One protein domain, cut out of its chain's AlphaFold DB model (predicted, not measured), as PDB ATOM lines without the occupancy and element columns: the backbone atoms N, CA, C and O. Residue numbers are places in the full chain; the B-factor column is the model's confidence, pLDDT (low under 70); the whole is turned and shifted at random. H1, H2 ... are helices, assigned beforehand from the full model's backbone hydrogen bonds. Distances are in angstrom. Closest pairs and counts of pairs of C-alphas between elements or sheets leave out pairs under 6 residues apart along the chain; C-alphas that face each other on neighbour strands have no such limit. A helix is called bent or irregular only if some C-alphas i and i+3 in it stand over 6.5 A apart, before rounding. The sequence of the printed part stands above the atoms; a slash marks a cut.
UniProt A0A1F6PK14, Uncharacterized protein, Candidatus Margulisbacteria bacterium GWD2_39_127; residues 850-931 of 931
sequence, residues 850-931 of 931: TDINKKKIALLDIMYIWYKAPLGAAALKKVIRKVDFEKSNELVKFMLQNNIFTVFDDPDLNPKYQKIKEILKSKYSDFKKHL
ATOM      1  N   THR A 850      43.003  40.892 108.730       89.75
ATOM      2  CA  THR A 850      43.754  42.089 108.300       89.75
ATOM      3  C   THR A 850      43.373  43.340 109.090       89.75
ATOM      4  O   THR A 850      44.185  44.253 109.242       89.75
ATOM      5  N   ASP A 851      42.165  43.376 109.653       90.25
ATOM      6  CA  ASP A 851      41.674  44.470 110.486       90.25
ATOM      7  C   ASP A 851      42.371  44.488 111.862       90.25
ATOM      8  O   ASP A 851      42.231  43.578 112.688       90.25
ATOM      9  N   ILE A 852      43.102  45.574 112.134       91.56
ATOM     10  CA  ILE A 852      43.853  45.793 113.381       91.56
ATOM     11  C   ILE A 852      42.941  45.730 114.616       91.56
ATOM     12  O   ILE A 852      43.346  45.197 115.652       91.56
ATOM     13  N   ASN A 853      41.715  46.254 114.547       91.19
ATOM     14  CA  ASN A 853      40.786  46.228 115.676       91.19
ATOM     15  C   ASN A 853      40.251  44.815 115.913       91.19
ATOM     16  O   ASN A 853      40.202  44.379 117.063       91.19
ATOM     17  N   LYS A 854      39.957  44.046 114.862       90.50
ATOM     18  CA  LYS A 854      39.584  42.628 115.011       90.50
ATOM     19  C   LYS A 854      40.744  41.761 115.515       90.50
ATOM     20  O   LYS A 854      40.501  40.914 116.378       90.50
ATOM     21  N   LYS A 855      42.000  42.021 115.114       93.44
ATOM     22  CA  LYS A 855      43.190  41.410 115.752       93.44
ATOM     23  C   LYS A 855      43.257  41.733 117.250       93.44
ATOM     24  O   LYS A 855      43.438  40.826 118.065       93.44
ATOM     25  N   LYS A 856      43.052  42.998 117.648       94.56
ATOM     26  CA  LYS A 856      42.985  43.393 119.072       94.56
ATOM     27  C   LYS A 856      41.855  42.668 119.818       94.56
ATOM     28  O   LYS A 856      42.089  42.202 120.930       94.56
ATOM     29  N   ILE A 857      40.667  42.527 119.221       94.06
ATOM     30  CA  ILE A 857      39.528  41.793 119.808       94.06
ATOM     31  C   ILE A 857      39.883  40.318 120.030       94.06
ATOM     32  O   ILE A 857      39.738  39.830 121.149       94.06
ATOM     33  N   ALA A 858      40.419  39.633 119.014       93.81
ATOM     34  CA  ALA A 858      40.828  38.230 119.124       93.81
ATOM     35  C   ALA A 858      41.859  38.021 120.249       93.81
ATOM     36  O   ALA A 858      41.736  37.095 121.049       93.81
ATOM     37  N   LEU A 859      42.832  38.927 120.382       94.06
ATOM     38  CA  LEU A 859      43.807  38.891 121.473       94.06
ATOM     39  C   LEU A 859      43.176  39.152 122.855       94.06
ATOM     40  O   LEU A 859      43.536  38.489 123.832       94.06
ATOM     41  N   LEU A 860      42.232  40.093 122.960       95.00
ATOM     42  CA  LEU A 860      41.480  40.344 124.195       95.00
ATOM     43  C   LEU A 860      40.639  39.121 124.600       95.00
ATOM     44  O   LEU A 860      40.562  38.815 125.791       95.00
ATOM     45  N   ASP A 861      40.079  38.383 123.638       94.94
ATOM     46  CA  ASP A 861      39.393  37.107 123.875       94.94
ATOM     47  C   ASP A 861      40.359  36.004 124.326       94.94
ATOM     48  O   ASP A 861      40.080  35.323 125.317       94.94
ATOM     49  N   ILE A 862      41.537  35.872 123.697       94.56
ATOM     50  CA  ILE A 862      42.600  34.955 124.149       94.56
ATOM     51  C   ILE A 862      42.983  35.264 125.603       94.56
ATOM     52  O   ILE A 862      43.007  34.356 126.438       94.56
ATOM     53  N   MET A 863      43.230  36.534 125.940       93.88
ATOM     54  CA  MET A 863      43.593  36.949 127.300       93.88
ATOM     55  C   MET A 863      42.447  36.723 128.300       93.88
ATOM     56  O   MET A 863      42.675  36.265 129.425       93.88
ATOM     57  N   TYR A 864      41.202  36.987 127.899       93.69
ATOM     58  CA  TYR A 864      40.023  36.720 128.717       93.69
ATOM     59  C   TYR A 864      39.864  35.219 129.015       93.69
ATOM     60  O   TYR A 864      39.701  34.834 130.178       93.69
ATOM     61  N   ILE A 865      39.970  34.357 127.997       92.00
ATOM     62  CA  ILE A 865      39.865  32.898 128.141       92.00
ATOM     63  C   ILE A 865      41.040  32.352 128.960       92.00
ATOM     64  O   ILE A 865      40.823  31.532 129.856       92.00
ATOM     65  N   TRP A 866      42.262  32.833 128.726       92.88
ATOM     66  CA  TRP A 866      43.452  32.502 129.517       92.88
ATOM     67  C   TRP A 866      43.231  32.752 131.017       92.88
ATOM     68  O   TRP A 866      43.473  31.858 131.835       92.88
ATOM     69  N   TYR A 867      42.699  33.928 131.366       89.62
ATOM     70  CA  TYR A 867      42.454  34.338 132.750       89.62
ATOM     71  C   TYR A 867      41.267  33.599 133.388       89.62
ATOM     72  O   TYR A 867      41.368  33.061 134.498       89.62
ATOM     73  N   LYS A 868      40.110  33.575 132.715       86.38
ATOM     74  CA  LYS A 868      38.852  33.093 133.304       86.38
ATOM     75  C   LYS A 868      38.650  31.585 133.161       86.38
ATOM     76  O   LYS A 868      38.118  30.979 134.096       86.38
ATOM     77  N   ALA A 869      38.991  30.972 132.032       85.06
ATOM     78  CA  ALA A 869      38.486  29.639 131.712       85.06
ATOM     79  C   ALA A 869      39.128  28.506 132.551       85.06
ATOM     80  O   ALA A 869      40.257  28.631 133.056       85.06
ATOM     81  N   PRO A 870      38.436  27.361 132.712       82.06
ATOM     82  CA  PRO A 870      39.063  26.107 133.123       82.06
ATOM     83  C   PRO A 870      40.258  25.794 132.218       82.06
ATOM     84  O   PRO A 870      40.154  25.947 131.006       82.06
ATOM     85  N   LEU A 871      41.392  25.400 132.801       85.31
ATOM     86  CA  LEU A 871      42.646  25.060 132.097       85.31
ATOM     87  C   LEU A 871      43.225  26.114 131.111       85.31
ATOM     88  O   LEU A 871      44.199  25.800 130.431       85.31
ATOM     89  N   GLY A 872      42.706  27.352 131.065       88.94
ATOM     90  CA  GLY A 872      43.065  28.386 130.076       88.94
ATOM     91  C   GLY A 872      44.575  28.584 129.877       88.94
ATOM     92  O   GLY A 872      45.097  28.298 128.804       88.94
ATOM     93  N   ALA A 873      45.297  28.977 130.927       89.44
ATOM     94  CA  ALA A 873      46.751  29.173 130.873       89.44
ATOM     95  C   ALA A 873      47.555  27.930 130.435       89.44
ATOM     96  O   ALA A 873      48.558  28.046 129.737       89.44
ATOM     97  N   ALA A 874      47.130  26.724 130.821       88.94
ATOM     98  CA  ALA A 874      47.845  25.500 130.461       88.94
ATOM     99  C   ALA A 874      47.601  25.095 128.994       88.94
ATOM    100  O   ALA A 874      48.524  24.632 128.325       88.94
ATOM    101  N   ALA A 875      46.381  25.305 128.489       91.12
ATOM    102  CA  ALA A 875      46.039  25.065 127.092       91.12
ATOM    103  C   ALA A 875      46.700  26.094 126.160       91.12
ATOM    104  O   ALA A 875      47.319  25.692 125.178       91.12
ATOM    105  N   LEU A 876      46.682  27.392 126.500       93.31
ATOM    106  CA  LEU A 876      47.345  28.427 125.695       93.31
ATOM    107  C   LEU A 876      48.847  28.139 125.538       93.31
ATOM    108  O   LEU A 876      49.350  28.090 124.418       93.31
ATOM    109  N   LYS A 877      49.538  27.827 126.644       91.25
ATOM    110  CA  LYS A 877      50.956  27.429 126.633       91.25
ATOM    111  C   LYS A 877      51.238  26.213 125.740       91.25
ATOM    112  O   LYS A 877      52.323  26.109 125.175       91.25
ATOM    113  N   LYS A 878      50.291  25.276 125.621       91.38
ATOM    114  CA  LYS A 878      50.414  24.113 124.730       91.38
ATOM    115  C   LYS A 878      50.226  24.505 123.263       91.38
ATOM    116  O   LYS A 878      50.986  24.029 122.428       91.38
ATOM    117  N   VAL A 879      49.223  25.327 122.953       91.88
ATOM    118  CA  VAL A 879      48.922  25.736 121.572       91.88
ATOM    119  C   VAL A 879      50.030  26.630 121.020       91.88
ATOM    120  O   VAL A 879      50.540  26.333 119.948       91.88
ATOM    121  N   ILE A 880      50.499  27.627 121.778       89.00
ATOM    122  CA  ILE A 880      51.600  28.515 121.355       89.00
ATOM    123  C   ILE A 880      52.882  27.734 121.055       89.00
ATOM    124  O   ILE A 880      53.544  28.011 120.067       89.00
ATOM    125  N   ARG A 881      53.198  26.682 121.820       88.50
ATOM    126  CA  ARG A 881      54.349  25.801 121.539       88.50
ATOM    127  C   ARG A 881      54.269  25.027 120.213       88.50
ATOM    128  O   ARG A 881      55.259  24.404 119.846       88.50
ATOM    129  N   LYS A 882      53.113  25.008 119.543       88.62
ATOM    130  CA  LYS A 882      52.952  24.477 118.179       88.62
ATOM    131  C   LYS A 882      53.011  25.563 117.100       88.62
ATOM    132  O   LYS A 882      53.103  25.218 115.928       88.62
ATOM    133  N   VAL A 883      52.851  26.832 117.473       87.44
ATOM    134  CA  VAL A 883      52.927  27.957 116.539       87.44
ATOM    135  C   VAL A 883      54.391  28.127 116.141       87.44
ATOM    136  O   VAL A 883      55.290  27.959 116.966       87.44
ATOM    137  N   ASP A 884      54.635  28.424 114.868       87.12
ATOM    138  CA  ASP A 884      55.982  28.691 114.374       87.12
ATOM    139  C   ASP A 884      56.604  29.941 115.038       87.12
ATOM    140  O   ASP A 884      55.934  30.760 115.684       87.12
ATOM    141  N   PHE A 885      57.929  30.064 114.936       84.00
ATOM    142  CA  PHE A 885      58.672  31.144 115.587       84.00
ATOM    143  C   PHE A 885      58.307  32.526 115.021       84.00
ATOM    144  O   PHE A 885      58.285  33.508 115.762       84.00
ATOM    145  N   GLU A 886      57.974  32.615 113.732       86.12
ATOM    146  CA  GLU A 886      57.647  33.880 113.069       86.12
ATOM    147  C   GLU A 886      56.301  34.435 113.536       86.12
ATOM    148  O   GLU A 886      56.248  35.572 114.008       86.12
ATOM    149  N   LYS A 887      55.239  33.622 113.534       88.31
ATOM    150  CA  LYS A 887      53.915  33.994 114.061       88.31
ATOM    151  C   LYS A 887      53.938  34.248 115.565       88.31
ATOM    152  O   LYS A 887      53.274  35.162 116.052       88.31
ATOM    153  N   SER A 888      54.741  33.494 116.317       84.56
ATOM    154  CA  SER A 888      54.947  33.764 117.748       84.56
ATOM    155  C   SER A 888      55.582  35.145 117.971       84.56
ATOM    156  O   SER A 888      55.136  35.903 118.834       84.56
ATOM    157  N   ASN A 889      56.565  35.522 117.145       85.69
ATOM    158  CA  ASN A 889      57.144  36.865 117.155       85.69
ATOM    159  C   ASN A 889      56.167  37.940 116.656       85.69
ATOM    160  O   ASN A 889      56.184  39.043 117.200       85.69
ATOM    161  N   GLU A 890      55.318  37.657 115.664       89.69
ATOM    162  CA  GLU A 890      54.262  38.574 115.207       89.69
ATOM    163  C   GLU A 890      53.303  38.907 116.355       89.69
ATOM    164  O   GLU A 890      53.085  40.082 116.648       89.69
ATOM    165  N   LEU A 891      52.801  37.889 117.062       89.00
ATOM    166  CA  LEU A 891      51.906  38.042 118.211       89.00
ATOM    167  C   LEU A 891      52.522  38.955 119.286       89.00
ATOM    168  O   LEU A 891      51.882  39.905 119.742       89.00
ATOM    169  N   VAL A 892      53.782  38.708 119.660       86.50
ATOM    170  CA  VAL A 892      54.494  39.512 120.668       86.50
ATOM    171  C   VAL A 892      54.772  40.933 120.168       86.50
ATOM    172  O   VAL A 892      54.502  41.890 120.897       86.50
ATOM    173  N   LYS A 893      55.248  41.111 118.926       89.69
ATOM    174  CA  LYS A 893      55.461  42.440 118.320       89.69
ATOM    175  C   LYS A 893      54.163  43.242 118.278       89.69
ATOM    176  O   LYS A 893      54.154  44.390 118.715       89.69
ATOM    177  N   PHE A 894      53.060  42.626 117.853       92.38
ATOM    178  CA  PHE A 894      51.749  43.265 117.794       92.38
ATOM    179  C   PHE A 894      51.303  43.766 119.174       92.38
ATOM    180  O   PHE A 894      50.898  44.921 119.281       92.38
ATOM    181  N   MET A 895      51.450  42.959 120.235       89.12
ATOM    182  CA  MET A 895      51.158  43.381 121.618       89.12
ATOM    183  C   MET A 895      52.039  44.528 122.129       89.12
ATOM    184  O   MET A 895      51.609  45.310 122.977       89.12
ATOM    185  N   LEU A 896      53.297  44.597 121.685       86.44
ATOM    186  CA  LEU A 896      54.233  45.649 122.088       86.44
ATOM    187  C   LEU A 896      53.974  46.964 121.345       86.44
ATOM    188  O   LEU A 896      54.126  48.030 121.935       86.44
ATOM    189  N   GLN A 897      53.583  46.883 120.073       90.38
ATOM    190  CA  GLN A 897      53.361  48.034 119.195       90.38
ATOM    191  C   GLN A 897      51.948  48.620 119.312       90.38
ATOM    192  O   GLN A 897      51.758  49.811 119.079       90.38
ATOM    193  N   ASN A 898      50.948  47.813 119.682       90.94
ATOM    194  CA  ASN A 898      49.549  48.233 119.727       90.94
ATOM    195  C   ASN A 898      49.028  48.313 121.161       90.94
ATOM    196  O   ASN A 898      49.030  47.328 121.898       90.94
ATOM    197  N   ASN A 899      48.436  49.451 121.531       91.50
ATOM    198  CA  ASN A 899      47.571  49.503 122.705       91.50
ATOM    199  C   ASN A 899      46.264  48.749 122.396       91.50
ATOM    200  O   ASN A 899      45.353  49.266 121.750       91.50
ATOM    201  N   ILE A 900      46.181  47.499 122.846       91.56
ATOM    202  CA  ILE A 900      45.045  46.609 122.561       91.56
ATOM    203  C   ILE A 900      43.750  47.060 123.251       91.56
ATOM    204  O   ILE A 900      42.662  46.685 122.829       91.56
ATOM    205  N   PHE A 901      43.847  47.907 124.281       94.31
ATOM    206  CA  PHE A 901      42.695  48.394 125.040       94.31
ATOM    207  C   PHE A 901      41.943  49.541 124.361       94.31
ATOM    208  O   PHE A 901      40.870  49.892 124.856       94.31
ATOM    209  N   THR A 902      42.445  50.088 123.242       92.75
ATOM    210  CA  THR A 902      41.750  51.164 122.508       92.75
ATOM    211  C   THR A 902      40.442  50.710 121.875       92.75
ATOM    212  O   THR A 902      39.592  51.532 121.561       92.75
ATOM    213  N   VAL A 903      40.236  49.397 121.737       90.75
ATOM    214  CA  VAL A 903      38.943  48.812 121.344       90.75
ATOM    215  C   VAL A 903      37.824  49.213 122.319       90.75
ATOM    216  O   VAL A 903      36.666  49.220 121.939       90.75
ATOM    217  N   PHE A 904      38.155  49.582 123.563       92.50
ATOM    218  CA  PHE A 904      37.203  50.050 124.578       92.50
ATOM    219  C   PHE A 904      37.206  51.582 124.771       92.50
ATOM    220  O   PHE A 904      36.796  52.053 125.839       92.50
ATOM    221  N   ASP A 905      37.759  52.347 123.824       88.94
ATOM    222  CA  ASP A 905      37.768  53.822 123.848       88.94
ATOM    223  C   ASP A 905      36.652  54.439 122.975       88.94
ATOM    224  O   ASP A 905      36.408  55.637 123.073       88.94
ATOM    225  N   ASP A 906      35.946  53.629 122.177       87.06
ATOM    226  CA  ASP A 906      34.741  54.030 121.438       87.06
ATOM    227  C   ASP A 906      33.630  54.474 122.429       87.06
ATOM    228  O   ASP A 906      33.247  53.684 123.306       87.06
ATOM    229  N   PRO A 907      33.144  55.734 122.344       85.56
ATOM    230  CA  PRO A 907      32.178  56.297 123.285       85.56
ATOM    231  C   PRO A 907      30.774  55.700 123.144       85.56
ATOM    232  O   PRO A 907      30.009  55.745 124.109       85.56
ATOM    233  N   ASP A 908      30.443  55.118 121.989       85.69
ATOM    234  CA  ASP A 908      29.125  54.544 121.725       85.69
ATOM    235  C   ASP A 908      28.986  53.128 122.295       85.69
ATOM    236  O   ASP A 908      27.887  52.574 122.308       85.69
ATOM    237  N   LEU A 909      30.064  52.517 122.801       88.06
ATOM    238  CA  LEU A 909      30.046  51.172 123.383       88.06
ATOM    239  C   LEU A 909      29.194  51.051 124.650       88.06
ATOM    240  O   LEU A 909      29.080  51.965 125.468       88.06
ATOM    241  N   ASN A 910      28.670  49.842 124.892       89.50
ATOM    242  CA  ASN A 910      27.980  49.531 126.143       89.50
ATOM    243  C   ASN A 910      28.861  49.873 127.373       89.50
ATOM    244  O   ASN A 910      29.966  49.333 127.506       89.50
ATOM    245  N   PRO A 911      28.383  50.679 128.341       88.06
ATOM    246  CA  PRO A 911      29.221  51.197 129.429       88.06
ATOM    247  C   PRO A 911      29.818  50.104 130.332       88.06
ATOM    248  O   PRO A 911      30.836  50.321 130.994       88.06
ATOM    249  N   LYS A 912      29.249  48.889 130.337       89.75
ATOM    250  CA  LYS A 912      29.805  47.744 131.076       89.75
ATOM    251  C   LYS A 912      31.176  47.294 130.543       89.75
ATOM    252  O   LYS A 912      31.914  46.655 131.297       89.75
ATOM    253  N   TYR A 913      31.555  47.642 129.308       92.19
ATOM    254  CA  TYR A 913      32.887  47.341 128.766       92.19
ATOM    255  C   TYR A 913      34.024  48.001 129.559       92.19
ATOM    256  O   TYR A 913      35.084  47.390 129.683       92.19
ATOM    257  N   GLN A 914      33.816  49.169 130.184       90.94
ATOM    258  CA  GLN A 914      34.869  49.812 130.990       90.94
ATOM    259  C   GLN A 914      35.293  48.937 132.184       90.94
ATOM    260  O   GLN A 914      36.482  48.781 132.458       90.94
ATOM    261  N   LYS A 915      34.347  48.229 132.815       90.50
ATOM    262  CA  LYS A 915      34.657  47.259 133.879       90.50
ATOM    263  C   LYS A 915      35.460  46.054 133.368       90.50
ATOM    264  O   LYS A 915      36.293  45.507 134.089       90.50
ATOM    265  N   ILE A 916      35.222  45.617 132.130       91.12
ATOM    266  CA  ILE A 916      35.999  44.537 131.500       91.12
ATOM    267  C   ILE A 916      37.415  45.025 131.179       91.12
ATOM    268  O   ILE A 916      38.380  44.330 131.495       91.12
ATOM    269  N   LYS A 917      37.545  46.236 130.631       93.94
ATOM    270  CA  LYS A 917      38.817  46.915 130.354       93.94
ATOM    271  C   LYS A 917      39.689  47.013 131.605       93.94
ATOM    272  O   LYS A 917      40.858  46.653 131.536       93.94
ATOM    273  N   GLU A 918      39.137  47.412 132.752       93.38
ATOM    274  CA  GLU A 918      39.844  47.421 134.046       93.38
ATOM    275  C   GLU A 918      40.344  46.026 134.453       93.38
ATOM    276  O   GLU A 918      41.527  45.847 134.754       93.38
ATOM    277  N   ILE A 919      39.465  45.016 134.414       91.00
ATOM    278  CA  ILE A 919      39.809  43.629 134.762       91.00
ATOM    279  C   ILE A 919      40.935  43.108 133.861       91.00
ATOM    280  O   ILE A 919      41.905  42.537 134.363       91.00
ATOM    281  N   LEU A 920      40.833  43.317 132.549       93.25
ATOM    282  CA  LEU A 920      41.821  42.857 131.576       93.25
ATOM    283  C   LEU A 920      43.144  43.635 131.688       93.25
ATOM    284  O   LEU A 920      44.201  43.007 131.695       93.25
ATOM    285  N   LYS A 921      43.113  44.961 131.899       94.00
ATOM    286  CA  LYS A 921      44.317  45.762 132.201       94.00
ATOM    287  C   LYS A 921      45.040  45.252 133.450       94.00
ATOM    288  O   LYS A 921      46.253  45.062 133.405       94.00
ATOM    289  N   SER A 922      44.311  44.926 134.524       94.19
ATOM    290  CA  SER A 922      44.892  44.385 135.771       94.19
ATOM    291  C   SER A 922      45.592  43.026 135.609       94.19
ATOM    292  O   SER A 922      46.340  42.601 136.490       94.19
ATOM    293  N   LYS A 923      45.342  42.326 134.495       93.25
ATOM    294  CA  LYS A 923      45.927  41.021 134.162       93.25
ATOM    295  C   LYS A 923      46.904  41.071 132.984       93.25
ATOM    296  O   LYS A 923      47.531  40.057 132.695       93.25
ATOM    297  N   TYR A 924      47.093  42.234 132.354       92.94
ATOM    298  CA  TYR A 924      47.929  42.373 131.160       92.94
ATOM    299  C   TYR A 924      49.405  42.048 131.418       92.94
ATOM    300  O   TYR A 924      50.026  41.360 130.617       92.94
ATOM    301  N   SER A 925      49.954  42.477 132.560       90.56
ATOM    302  CA  SER A 925      51.344  42.171 132.940       90.56
ATOM    303  C   SER A 925      51.559  40.666 133.169       90.56
ATOM    304  O   SER A 925      52.494  40.082 132.622       90.56
ATOM    305  N   ASP A 926      50.641  40.015 133.895       92.00
ATOM    306  CA  ASP A 926      50.672  38.565 134.130       92.00
ATOM    307  C   ASP A 926      50.570  37.776 132.811       92.00
ATOM    308  O   ASP A 926      51.276  36.786 132.621       92.00
ATOM    309  N   PHE A 927      49.703  38.223 131.894       91.81
ATOM    310  CA  PHE A 927      49.515  37.620 130.572       91.81
ATOM    311  C   PHE A 927      50.753  37.791 129.686       91.81
ATOM    312  O   PHE A 927      51.255  36.811 129.145       91.81
ATOM    313  N   LYS A 928      51.308  39.007 129.617       87.81
ATOM    314  CA  LYS A 928      52.536  39.325 128.872       87.81
ATOM    315  C   LYS A 928      53.767  38.565 129.385       87.81
ATOM    316  O   LYS A 928      54.687  38.348 128.615       87.81
ATOM    317  N   LYS A 929      53.800  38.181 130.666       88.31
ATOM    318  CA  LYS A 929      54.855  37.332 131.254       88.31
ATOM    319  C   LYS A 929      54.623  35.829 131.026       88.31
ATOM    320  O   LYS A 929      55.523  35.024 131.255       88.31
ATOM    321  N   HIS A 930      53.399  35.436 130.683       87.25
ATOM    322  CA  HIS A 930      53.030  34.045 130.416       87.25
ATOM    323  C   HIS A 930      53.249  33.650 128.951       87.25
ATOM    324  O   HIS A 930      53.576  32.487 128.695       87.25
ATOM    325  N   LEU A 931      53.006  34.596 128.040       81.75
ATOM    326  CA  LEU A 931      53.410  34.549 126.634       81.75
ATOM    327  C   LEU A 931      54.940  34.623 126.515       81.75
ATOM    328  O   LEU A 931      55.470  33.812 125.728       81.75
TER     329      LEU A 931
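What this domain is: This is residues 850 to 931 of the 931 residues of an uncharacterized protein of Candidatus Margulisbacteria bacterium GWD2_39_127 (UniProt A0A1F6PK14). The longest helix, H5, crosses the middle helix, H1, at nearly a right angle, and the short H4 packs on both of them. H2 folds back from the last residues of H1, and H3 runs near H1 without touching it. The printed part has 82 residues with five named helices, H1 to H5 in chain order, and no named strand; its class is all helix. It is compact, with a radius of gyration of the C-alphas of 13.1 A and spans of 38 by 29 by 18 A.

Where its parts are: Find C-alpha 912 at (29.805, 47.744, 131.076); from there H5 runs 27.0 A to residue 930, with a kink of 47 degrees near residue 923. H5 is irregular, with C-alphas 922 and 925 7.4 A apart. H1, residues 852 to 868, begins at (43.853, 45.793, 113.381) and spans 24.2 A. Next come H2, residues 872 to 880, H3, residues 885 to 897 and 18.1 A long, and H4, residues 900 to 904, only just irregular, with C-alphas 900 and 903 6.6 A apart.

How they stand to each other: Start at the hub, H1: its residues 860 to 867 touch H5, about perpendicular at 77 degrees, closest at the C-alphas of Met 863 and Phe 927, 6.8 A. H1 touches H4, closest at C-alphas 856 and 900, 5.2 A. H4 touches H5, closest at C-alphas 904 and 913, 6.6 A. H1 and H2 touch only at the corner, closest at C-alphas 866 and 872, 4.2 A. H1 and H3 are near each other. In H1, H2 and H3 every O i to N i+4 pair is within hydrogen-bond range; H5 has 12 of 15, and H4 0 of 1, with 1 of 2 O i to N i+3 pairs.

The domain as a whole: The C-alphas farthest apart, of Lys 882 and Asp 908, are 38.5 A apart; look near them for residues 881 to 887 and 906 to 912, which stand free. The printed part has no cut, no link is long, and no printed residue is under 70 in pLDDT.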